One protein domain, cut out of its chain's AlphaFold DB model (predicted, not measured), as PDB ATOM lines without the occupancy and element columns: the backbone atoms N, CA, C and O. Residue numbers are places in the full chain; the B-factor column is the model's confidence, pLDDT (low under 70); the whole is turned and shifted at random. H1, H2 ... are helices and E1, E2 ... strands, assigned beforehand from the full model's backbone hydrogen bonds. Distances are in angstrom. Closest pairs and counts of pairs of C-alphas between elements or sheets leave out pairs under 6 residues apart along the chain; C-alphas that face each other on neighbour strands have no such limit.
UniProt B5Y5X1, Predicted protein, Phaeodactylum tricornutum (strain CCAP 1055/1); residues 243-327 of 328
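AT A GLANCE: This is residues 243 to 327 of the 328 residues of the protein "Predicted protein" of Phaeodactylum tricornutum (strain CCAP 1055/1) (UniProt B5Y5X1). A two-stranded hairpin, E1 and E2, lies beside the later part of one long helix, H1, whose residues 243 to 265 stick out; after H1 a long link folds back to the short helix H2. The printed part has 85 residues, with named elements in the order H1, H2, E1, E2, an antiparallel sheet E1 - E2 and a mixed class. It is an extended rod spanning 75 by 22 by 17 A, with a radius of gyration of the C-alphas of 20.9 A.

HOW THE PARTS SIT: E1, residues 307 to 312, and E2, residues 321 to 326, form an antiparallel hairpin, their directions 147 degrees apart. N 324 and O 309 are within hydrogen-bond range at 3.3 A. H1, residues 243 to 283, is apart from both strands. H2, residues 298 to 301, is apart from E2 and only just apart from H1, their closest C-alphas 8.3 A apart. In H1, 35 of 37 O i to N i+4 pairs are within hydrogen-bond range; H2 is too short for one.

IN THESE COORDINATES: E1 measures 16.1 A and E2 14.7 A, ending at C-alpha 326 (192.413, 1.984, 178.622). H1 runs 59.1 A from C-alpha 243 (146.013, -13.895, 177.071); H2 measures 5.1 A.

THE WHOLE: The printed part has no cut. The H1 to H2 link is long, 14 residues. Mean pLDDT of the printed part is 70.6, with 42 residues under 70.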
ATOM      1  N   VAL A 243     144.912 -14.803 176.716       92.00
ATOM      2  CA  VAL A 243     146.013 -13.895 177.071       92.00
ATOM      3  C   VAL A 243     146.880 -14.490 178.181       92.00
ATOM      4  O   VAL A 243     148.105 -14.492 178.055       92.00
ATOM      5  N   GLU A 244     146.289 -15.064 179.231       94.44
ATOM      6  CA  GLU A 244     147.061 -15.711 180.298       94.44
ATOM      7  C   GLU A 244     147.891 -16.901 179.796       94.44
ATOM      8  O   GLU A 244     149.067 -17.044 180.159       94.44
ATOM      9  N   ILE A 245     147.316 -17.748 178.935       93.50
ATOM     10  CA  ILE A 245     148.016 -18.900 178.344       93.50
ATOM     11  C   ILE A 245     149.199 -18.427 177.489       93.50
ATOM     12  O   ILE A 245     150.309 -18.961 177.608       93.50
ATOM     13  N   LEU A 246     148.993 -17.396 176.665       88.94
ATOM     14  CA  LEU A 246     150.046 -16.785 175.853       88.94
ATOM     15  C   LEU A 246     151.155 -16.197 176.728       88.94
ATOM     16  O   LEU A 246     152.330 -16.495 176.509       88.94
ATOM     17  N   GLN A 247     150.810 -15.448 177.775       90.12
ATOM     18  CA  GLN A 247     151.792 -14.873 178.697       90.12
ATOM     19  C   GLN A 247     152.618 -15.939 179.429       90.12
ATOM     20  O   GLN A 247     153.808 -15.734 179.689       90.12
ATOM     21  N   ARG A 248     152.031 -17.095 179.772       92.25
ATOM     22  CA  ARG A 248     152.779 -18.225 180.356       92.25
ATOM     23  C   ARG A 248     153.764 -18.826 179.349       92.25
ATOM     24  O   ARG A 248     154.925 -19.038 179.702       92.25
ATOM     25  N   LYS A 249     153.347 -19.032 178.093       90.62
ATOM     26  CA  LYS A 249     154.224 -19.551 177.025       90.62
ATOM     27  C   LYS A 249     155.363 -18.591 176.689       90.62
ATOM     28  O   LYS A 249     156.508 -19.029 176.599       90.62
ATOM     29  N   VAL A 250     155.078 -17.294 176.574       90.12
ATOM     30  CA  VAL A 250     156.097 -16.265 176.319       90.12
ATOM     31  C   VAL A 250     157.130 -16.250 177.443       90.12
ATOM     32  O   VAL A 250     158.317 -16.355 177.155       90.12
ATOM     33  N   ARG A 251     156.704 -16.244 178.716       88.31
ATOM     34  CA  ARG A 251     157.632 -16.304 179.863       88.31
ATOM     35  C   ARG A 251     158.504 -17.561 179.865       88.31
ATOM     36  O   ARG A 251     159.671 -17.505 180.256       88.31
ATOM     37  N   HIS A 252     157.963 -18.699 179.439       89.75
ATOM     38  CA  HIS A 252     158.733 -19.936 179.335       89.75
ATOM     39  C   HIS A 252     159.768 -19.875 178.198       89.75
ATOM     40  O   HIS A 252     160.922 -20.263 178.391       89.75
ATOM     41  N   LEU A 253     159.385 -19.338 177.036       83.44
ATOM     42  CA  LEU A 253     160.283 -19.154 175.893       83.44
ATOM     43  C   LEU A 253     161.393 -18.143 176.188       83.44
ATOM     44  O   LEU A 253     162.550 -18.419 175.883       83.44
ATOM     45  N   THR A 254     161.083 -17.021 176.842       79.12
ATOM     46  CA  THR A 254     162.097 -16.032 177.232       79.12
ATOM     47  C   THR A 254     163.109 -16.622 178.209       79.12
ATOM     48  O   THR A 254     164.301 -16.377 178.054       79.12
ATOM     49  N   ARG A 255     162.681 -17.467 179.163       81.12
ATOM     50  CA  ARG A 255     163.610 -18.172 180.067       81.12
ATOM     51  C   ARG A 255     164.525 -19.133 179.304       81.12
ATOM     52  O   ARG A 255     165.738 -19.080 179.494       81.12
ATOM     53  N   LYS A 256     163.976 -19.949 178.395       81.94
ATOM     54  CA  LYS A 256     164.769 -20.875 177.561       81.94
ATOM     55  C   LYS A 256     165.781 -20.151 176.671       81.94
ATOM     56  O   LYS A 256     166.929 -20.577 176.588       81.94
ATOM     57  N   LEU A 257     165.371 -19.047 176.048       77.12
ATOM     58  CA  LEU A 257     166.260 -18.231 175.222       77.12
ATOM     59  C   LEU A 257     167.340 -17.548 176.064       77.12
ATOM     60  O   LEU A 257     168.497 -17.565 175.661       77.12
ATOM     61  N   SER A 258     166.997 -17.025 177.246       76.38
ATOM     62  CA  SER A 258     167.970 -16.353 178.115       76.38
ATOM     63  C   SER A 258     169.106 -17.286 178.543       76.38
ATOM     64  O   SER A 258     170.259 -16.948 178.313       76.38
ATOM     65  N   HIS A 259     168.810 -18.498 179.030       73.19
ATOM     66  CA  HIS A 259     169.849 -19.439 179.470       73.19
ATOM     67  C   HIS A 259     170.723 -19.964 178.321       73.19
ATOM     68  O   HIS A 259     171.918 -20.193 178.502       73.19
ATOM     69  N   GLY A 260     170.147 -20.155 177.128       74.88
ATOM     70  CA  GLY A 260     170.903 -20.601 175.958       74.88
ATOM     71  C   GLY A 260     171.826 -19.519 175.393       74.88
ATOM     72  O   GLY A 260     172.934 -19.828 174.952       74.88
ATOM     73  N   LEU A 261     171.384 -18.255 175.409       74.19
ATOM     74  CA  LEU A 261     172.169 -17.138 174.886       74.19
ATOM     75  C   LEU A 261     173.271 -16.717 175.861       74.19
ATOM     76  O   LEU A 261     174.402 -16.525 175.425       74.19
ATOM     77  N   THR A 262     172.980 -16.635 177.164       75.31
ATOM     78  CA  THR A 262     173.976 -16.218 178.164       75.31
ATOM     79  C   THR A 262     175.171 -17.156 178.176       75.31
ATOM     80  O   THR A 262     176.296 -16.681 178.135       75.31
ATOM     81  N   ASN A 263     174.950 -18.474 178.115       74.75
ATOM     82  CA  ASN A 263     176.038 -19.459 178.133       74.75
ATOM     83  C   ASN A 263     176.918 -19.418 176.873       74.75
ATOM     84  O   ASN A 263     178.098 -19.761 176.928       74.75
ATOM     85  N   LYS A 264     176.358 -19.023 175.724       79.88
ATOM     86  CA  LYS A 264     177.134 -18.845 174.488       79.88
ATOM     87  C   LYS A 264     177.925 -17.544 174.511       79.88
ATOM     88  O   LYS A 264     179.085 -17.548 174.114       79.88
ATOM     89  N   VAL A 265     177.311 -16.463 174.994       77.81
ATOM     90  CA  VAL A 265     177.966 -15.156 175.122       77.81
ATOM     91  C   VAL A 265     179.109 -15.230 176.131       77.81
ATOM     92  O   VAL A 265     180.206 -14.794 175.806       77.81
ATOM     93  N   THR A 266     178.915 -15.863 177.291       75.12
ATOM     94  CA  THR A 266     179.988 -16.018 178.286       75.12
ATOM     95  C   THR A 266     181.129 -16.889 177.777       75.12
ATOM     96  O   THR A 266     182.285 -16.546 178.000       75.12
ATOM     97  N   ARG A 267     180.848 -17.976 177.044       79.69
ATOM     98  CA  ARG A 267     181.902 -18.808 176.439       79.69
ATOM     99  C   ARG A 267     182.693 -18.044 175.380       79.69
ATOM    100  O   ARG A 267     183.914 -18.138 175.355       79.69
ATOM    101  N   TRP A 268     182.008 -17.283 174.526       80.06
ATOM    102  CA  TRP A 268     182.667 -16.449 173.520       80.06
ATOM    103  C   TRP A 268     183.517 -15.349 174.169       80.06
ATOM    104  O   TRP A 268     184.657 -15.134 173.762       80.06
ATOM    105  N   GLN A 269     183.001 -14.720 175.226       79.75
ATOM    106  CA  GLN A 269     183.719 -13.729 176.023       79.75
ATOM    107  C   GLN A 269     184.972 -14.336 176.671       79.75
ATOM    108  O   GLN A 269     186.062 -13.806 176.493       79.75
ATOM    109  N   GLN A 270     184.856 -15.490 177.337       78.38
ATOM    110  CA  GLN A 270     185.996 -16.188 177.945       78.38
ATOM    111  C   GLN A 270     187.062 -16.583 176.917       78.38
ATOM    112  O   GLN A 270     188.247 -16.409 177.179       78.38
ATOM    113  N   GLN A 271     186.651 -17.073 175.745       85.81
ATOM    114  CA  GLN A 271     187.580 -17.455 174.683       85.81
ATOM    115  C   GLN A 271     188.313 -16.236 174.107       85.81
ATOM    116  O   GLN A 271     189.535 -16.235 174.034       85.81
ATOM    117  N   THR A 272     187.583 -15.160 173.802       80.88
ATOM    118  CA  THR A 272     188.174 -13.932 173.246       80.88
ATOM    119  C   THR A 272     189.144 -13.271 174.228       80.88
ATOM    120  O   THR A 272     190.225 -12.843 173.826       80.88
ATOM    121  N   CYS A 273     188.798 -13.219 175.519       78.94
ATOM    122  CA  CYS A 273     189.699 -12.668 176.531       78.94
ATOM    123  C   CYS A 273     190.915 -13.579 176.775       78.94
ATOM    124  O   CYS A 273     192.012 -13.070 176.992       78.94
ATOM    125  N   GLY A 274     190.752 -14.906 176.697       79.94
ATOM    126  CA  GLY A 274     191.862 -15.859 176.782       79.94
ATOM    127  C   GLY A 274     192.866 -15.702 175.638       79.94
ATOM    128  O   GLY A 274     194.068 -15.642 175.888       79.94
ATOM    129  N   ASP A 275     192.379 -15.548 174.405       82.75
ATOM    130  CA  ASP A 275     193.224 -15.345 173.223       82.75
ATOM    131  C   ASP A 275     193.988 -14.008 173.294       82.75
ATOM    132  O   ASP A 275     195.182 -13.950 172.994       82.75
ATOM    133  N   LEU A 276     193.325 -12.935 173.747       74.44
ATOM    134  CA  LEU A 276     193.956 -11.627 173.977       74.44
ATOM    135  C   LEU A 276     195.040 -11.690 175.062       74.44
ATOM    136  O   LEU A 276     196.112 -11.107 174.897       74.44
ATOM    137  N   TRP A 277     194.783 -12.413 176.153       76.06
ATOM    138  CA  TRP A 277     195.747 -12.583 177.237       76.06
ATOM    139  C   TRP A 277     196.962 -13.413 176.809       76.06
ATOM    140  O   TRP A 277     198.098 -13.063 177.133       76.06
ATOM    141  N   ALA A 278     196.743 -14.488 176.047       78.88
ATOM    142  CA  ALA A 278     197.822 -15.300 175.494       78.88
ATOM    143  C   ALA A 278     198.714 -14.480 174.546       78.88
ATOM    144  O   ALA A 278     199.941 -14.565 174.630       78.88
ATOM    145  N   LEU A 279     198.108 -13.629 173.707       77.94
ATOM    146  CA  LEU A 279     198.844 -12.699 172.853       77.94
ATOM    147  C   LEU A 279     199.707 -11.747 173.693       77.94
ATOM    148  O   LEU A 279     200.905 -11.653 173.445       77.94
ATOM    149  N   HIS A 280     199.138 -11.124 174.731       71.56
ATOM    150  CA  HIS A 280     199.876 -10.243 175.643       71.56
ATOM    151  C   HIS A 280     201.073 -10.945 176.309       71.56
ATOM    152  O   HIS A 280     202.174 -10.403 176.330       71.56
ATOM    153  N   GLN A 281     200.896 -12.176 176.806       74.81
ATOM    154  CA  GLN A 281     201.997 -12.934 177.414       74.81
ATOM    155  C   GLN A 281     203.107 -13.278 176.412       74.81
ATOM    156  O   GLN A 281     204.280 -13.250 176.776       74.81
ATOM    157  N   SER A 282     202.753 -13.586 175.159       77.88
ATOM    158  CA  SER A 282     203.730 -13.945 174.121       77.88
ATOM    159  C   SER A 282     204.601 -12.785 173.638       77.88
ATOM    160  O   SER A 282     205.716 -13.026 173.181       77.88
ATOM    161  N   VAL A 283     204.128 -11.541 173.757       71.69
ATOM    162  CA  VAL A 283     204.897 -10.359 173.338       71.69
ATOM    163  C   VAL A 283     205.944  -9.971 174.396       71.69
ATOM    164  O   VAL A 283     206.913  -9.288 174.079       71.69
ATOM    165  N   GLY A 284     205.829 -10.473 175.632       65.88
ATOM    166  CA  GLY A 284     206.705 -10.076 176.738       65.88
ATOM    167  C   GLY A 284     206.567  -8.584 177.064       65.88
ATOM    168  O   GLY A 284     205.727  -7.895 176.493       65.88
ATOM    169  N   HIS A 285     207.392  -8.050 177.970       66.94
ATOM    170  CA  HIS A 285     207.423  -6.615 178.327       66.94
ATOM    171  C   HIS A 285     207.938  -5.703 177.189       66.94
ATOM    172  O   HIS A 285     208.600  -4.696 177.431       66.94
ATOM    173  N   VAL A 286     207.707  -6.077 175.933       63.69
ATOM    174  CA  VAL A 286     208.160  -5.338 174.766       63.69
ATOM    175  C   VAL A 286     207.170  -4.210 174.498       63.69
ATOM    176  O   VAL A 286     205.988  -4.442 174.249       63.69
ATOM    177  N   CYS A 287     207.681  -2.981 174.552       64.31
ATOM    178  CA  CYS A 287     206.990  -1.769 174.132       64.31
ATOM    179  C   CYS A 287     206.381  -1.950 172.733       64.31
ATOM    180  O   CYS A 287     207.112  -2.130 171.757       64.31
ATOM    181  N   LEU A 288     205.053  -1.883 172.625       63.06
ATOM    182  CA  LEU A 288     204.367  -1.881 171.334       63.06
ATOM    183  C   LEU A 288     204.142  -0.429 170.883       63.06
ATOM    184  O   LEU A 288     203.536   0.342 171.632       63.06
ATOM    185  N   PRO A 289     204.579  -0.037 169.672       66.38
ATOM    186  CA  PRO A 289     204.272   1.284 169.138       66.38
ATOM    187  C   PRO A 289     202.757   1.413 168.925       66.38
ATOM    188  O   PRO A 289     202.105   0.462 168.492       66.38
ATOM    189  N   GLU A 290     202.191   2.599 169.174       63.91
ATOM    190  CA  GLU A 290     200.735   2.866 169.173       63.91
ATOM    191  C   GLU A 290     200.014   2.360 167.907       63.91
ATOM    192  O   GLU A 290     198.867   1.914 167.945       63.91
ATOM    193  N   ARG A 291     200.722   2.339 166.774       67.94
ATOM    194  CA  ARG A 291     200.215   1.874 165.474       67.94
ATOM    195  C   ARG A 291     200.005   0.359 165.377       67.94
ATOM    196  O   ARG A 291     199.336  -0.088 164.451       67.94
ATOM    197  N   GLN A 292     200.591  -0.427 166.279       65.69
ATOM    198  CA  GLN A 292     200.445  -1.885 166.320       65.69
ATOM    199  C   GLN A 292     199.320  -2.348 167.246       65.69
ATOM    200  O   GLN A 292     199.020  -3.540 167.277       65.69
ATOM    201  N   ILE A 293     198.663  -1.433 167.966       62.59
ATOM    202  CA  ILE A 293     197.499  -1.776 168.779       62.59
ATOM    203  C   ILE A 293     196.363  -2.142 167.812       62.59
ATOM    204  O   ILE A 293     195.894  -1.277 167.066       62.59
ATOM    205  N   PRO A 294     195.904  -3.407 167.777       60.12
ATOM    206  CA  PRO A 294     194.856  -3.804 166.855       60.12
ATOM    207  C   PRO A 294     193.599  -2.989 167.165       60.12
ATOM    208  O   PRO A 294     193.062  -3.041 168.273       60.12
ATOM    209  N   SER A 295     193.114  -2.231 166.178       54.62
ATOM    210  CA  SER A 295     191.881  -1.448 166.260       54.62
ATOM    211  C   SER A 295     190.666  -2.378 166.226       54.62
ATOM    212  O   SER A 295     189.891  -2.408 165.269       54.62
ATOM    213  N   LYS A 296     190.526  -3.215 167.249       54.66
ATOM    214  CA  LYS A 296     189.350  -4.052 167.429       54.66
ATOM    215  C   LYS A 296     188.155  -3.183 167.819       54.66
ATOM    216  O   LYS A 296     188.298  -2.129 168.445       54.66
ATOM    217  N   THR A 297     186.976  -3.599 167.366       50.97
ATOM    218  CA  THR A 297     185.738  -2.814 167.473       50.97
ATOM    219  C   THR A 297     185.380  -2.543 168.938       50.97
ATOM    220  O   THR A 297     185.627  -3.379 169.799       50.97
ATOM    221  N   ILE A 298     184.766  -1.391 169.231       50.66
ATOM    222  CA  ILE A 298     184.357  -0.952 170.588       50.66
ATOM    223  C   ILE A 298     183.577  -2.045 171.357       50.66
ATOM    224  O   ILE A 298     183.652  -2.129 172.578       50.66
ATOM    225  N   ALA A 299     182.878  -2.935 170.646       48.66
ATOM    226  CA  ALA A 299     182.161  -4.063 171.235       48.66
ATOM    227  C   ALA A 299     183.076  -5.144 171.853       48.66
ATOM    228  O   ALA A 299     182.693  -5.736 172.855       48.66
ATOM    229  N   GLU A 300     184.266  -5.399 171.296       54.47
ATOM    230  CA  GLU A 300     185.253  -6.327 171.885       54.47
ATOM    231  C   GLU A 300     185.961  -5.708 173.096       54.47
ATOM    232  O   GLU A 300     186.367  -6.430 174.004       54.47
ATOM    233  N   LYS A 301     186.062  -4.376 173.134       57.25
ATOM    234  CA  LYS A 301     186.736  -3.634 174.201       57.25
ATOM    235  C   LYS A 301     185.956  -3.662 175.528       57.25
ATOM    236  O   LYS A 301     186.522  -3.985 176.567       57.25
ATOM    237  N   LEU A 302     184.629  -3.539 175.458       56.25
ATOM    238  CA  LEU A 302     183.734  -3.559 176.626       56.25
ATOM    239  C   LEU A 302     183.636  -4.916 177.356       56.25
ATOM    240  O   LEU A 302     183.051  -4.992 178.436       56.25
ATOM    241  N   LEU A 303     184.143  -6.008 176.772       62.16
ATOM    242  CA  LEU A 303     183.883  -7.370 177.251       62.16
ATOM    243  C   LEU A 303     184.957  -7.940 178.187       62.16
ATOM    244  O   LEU A 303     184.638  -8.841 178.960       62.16
ATOM    245  N   CYS A 304     186.197  -7.453 178.163       64.38
ATOM    246  CA  CYS A 304     187.292  -8.085 178.919       64.38
ATOM    247  C   CYS A 304     187.712  -7.340 180.199       64.38
ATOM    248  O   CYS A 304     188.598  -7.813 180.906       64.38
ATOM    249  N   GLY A 305     187.042  -6.236 180.548       64.75
ATOM    250  CA  GLY A 305     187.459  -5.379 181.664       64.75
ATOM    251  C   GLY A 305     188.716  -4.558 181.332       64.75
ATOM    252  O   GLY A 305     189.258  -4.679 180.233       64.75
ATOM    253  N   PRO A 306     189.163  -3.677 182.244       63.28
ATOM    254  CA  PRO A 306     190.313  -2.815 181.994       63.28
ATOM    255  C   PRO A 306     191.596  -3.650 181.899       63.28
ATOM    256  O   PRO A 306     191.914  -4.413 182.810       63.28
ATOM    257  N   VAL A 307     192.330  -3.487 180.798       63.59
ATOM    258  CA  VAL A 307     193.664  -4.068 180.604       63.59
ATOM    259  C   VAL A 307     194.664  -2.916 180.627       63.59
ATOM    260  O   VAL A 307     194.506  -1.943 179.888       63.59
ATOM    261  N   GLU A 308     195.659  -2.993 181.510       61.84
ATOM    262  CA  GLU A 308     196.747  -2.015 181.570       61.84
ATOM    263  C   GLU A 308     197.754  -2.304 180.452       61.84
ATOM    264  O   GLU A 308     198.236  -3.430 180.332       61.84
ATOM    265  N   PHE A 309     198.088  -1.287 179.657       66.19
ATOM    266  CA  PHE A 309     199.182  -1.348 178.690       66.19
ATOM    267  C   PHE A 309     200.206  -0.257 179.015       66.19
ATOM    268  O   PHE A 309     199.843   0.867 179.380       66.19
ATOM    269  N   GLU A 310     201.488  -0.583 178.862       65.06
ATOM    270  CA  GLU A 310     202.573   0.398 178.866       65.06
ATOM    271  C   GLU A 310     202.884   0.784 177.420       65.06
ATOM    272  O   GLU A 310     203.261  -0.059 176.604       65.06
ATOM    273  N   ILE A 311     202.672   2.060 177.096       72.50
ATOM    274  CA  ILE A 311     203.023   2.632 175.795       72.50
ATOM    275  C   ILE A 311     204.353   3.359 175.971       72.50
ATOM    276  O   ILE A 311     204.517   4.138 176.915       72.50
ATOM    277  N   CYS A 312     205.293   3.095 175.069       69.56
ATOM    278  CA  CYS A 312     206.585   3.767 175.040       69.56
ATOM    279  C   CYS A 312     206.542   4.811 173.926       69.56
ATOM    280  O   CYS A 312     206.229   4.489 172.780       69.56
ATOM    281  N   GLU A 313     206.777   6.069 174.285       72.06
ATOM    282  CA  GLU A 313     206.900   7.152 173.316       72.06
ATOM    283  C   GLU A 313     208.329   7.138 172.761       72.06
ATOM    284  O   GLU A 313     209.293   7.140 173.527       72.06
ATOM    285  N   ASP A 314     208.463   7.120 171.433       63.56
ATOM    286  CA  ASP A 314     209.747   7.189 170.729       63.56
ATOM    287  C   ASP A 314     210.344   8.606 170.860       63.56
ATOM    288  O   ASP A 314     210.373   9.377 169.904       63.56
ATOM    289  N   ASN A 315     210.784   8.992 172.058       66.19
ATOM    290  CA  ASN A 315     211.607  10.181 172.261       66.19
ATOM    291  C   ASN A 315     213.037   9.729 172.550       66.19
ATOM    292  O   ASN A 315     213.309   9.115 173.579       66.19
ATOM    293  N   GLU A 316     213.958  10.060 171.641       63.47
ATOM    294  CA  GLU A 316     215.343   9.559 171.563       63.47
ATOM    295  C   GLU A 316     216.225   9.809 172.811       63.47
ATOM    296  O   GLU A 316     217.384   9.392 172.833       63.47
ATOM    297  N   HIS A 317     215.710  10.443 173.869       57.97
ATOM    298  CA  HIS A 317     216.497  10.826 175.042       57.97
ATOM    299  C   HIS A 317     215.915  10.471 176.419       57.97
ATOM    300  O   HIS A 317     216.633  10.638 177.402       57.97
ATOM    301  N   GLU A 318     214.703   9.912 176.539       56.44
ATOM    302  CA  GLU A 318     214.196   9.470 177.849       56.44
ATOM    303  C   GLU A 318     213.037   8.469 177.700       56.44
ATOM    304  O   GLU A 318     211.957   8.818 177.226       56.44
ATOM    305  N   ASN A 319     213.243   7.212 178.115       54.19
ATOM    306  CA  ASN A 319     212.192   6.187 178.126       54.19
ATOM    307  C   ASN A 319     211.201   6.465 179.269       54.19
ATOM    308  O   ASN A 319     211.294   5.875 180.346       54.19
ATOM    309  N   VAL A 320     210.249   7.368 179.047       60.91
ATOM    310  CA  VAL A 320     209.143   7.597 179.981       60.91
ATOM    311  C   VAL A 320     208.012   6.633 179.631       60.91
ATOM    312  O   VAL A 320     207.240   6.861 178.703       60.91
ATOM    313  N   ALA A 321     207.907   5.533 180.379       59.50
ATOM    314  CA  ALA A 321     206.770   4.626 180.266       59.50
ATOM    315  C   ALA A 321     205.522   5.303 180.846       59.50
ATOM    316  O   ALA A 321     205.470   5.639 182.034       59.50
ATOM    317  N   ARG A 322     204.496   5.501 180.016       65.00
ATOM    318  CA  ARG A 322     203.211   6.033 180.472       65.00
ATOM    319  C   ARG A 322     202.235   4.875 180.619       65.00
ATOM    320  O   ARG A 322     201.865   4.231 179.639       65.00
ATOM    321  N   LYS A 323     201.801   4.614 181.854       61.56
ATOM    322  CA  LYS A 323     200.696   3.684 182.104       61.56
ATOM    323  C   LYS A 323     199.411   4.319 181.608       61.56
ATOM    324  O   LYS A 323     198.945   5.310 182.176       61.56
ATOM    325  N   VAL A 324     198.849   3.761 180.546       60.81
ATOM    326  CA  VAL A 324     197.557   4.199 180.032       60.81
ATOM    327  C   VAL A 324     196.512   3.201 180.500       60.81
ATOM    328  O   VAL A 324     196.502   2.038 180.098       60.81
ATOM    329  N   PHE A 325     195.611   3.676 181.356       48.28
ATOM    330  CA  PHE A 325     194.383   2.960 181.660       48.28
ATOM    331  C   PHE A 325     193.448   3.113 180.470       48.28
ATOM    332  O   PHE A 325     192.690   4.078 180.370       48.28
ATOM    333  N   ALA A 326     193.502   2.155 179.554       50.28
ATOM    334  CA  ALA A 326     192.413   1.984 178.622       50.28
ATOM    335  C   ALA A 326     191.235   1.394 179.415       50.28
ATOM    336  O   ALA A 326     191.165   0.190 179.664       50.28
ATOM    337  N   ALA A 327     190.307   2.255 179.846       43.47
ATOM    338  CA  ALA A 327     188.928   1.821 180.032       43.47
ATOM    339  C   ALA A 327     188.432   1.440 178.633       43.47
ATOM    340  O   ALA A 327     188.043   2.309 177.855       43.47
TER     341      ALA A 327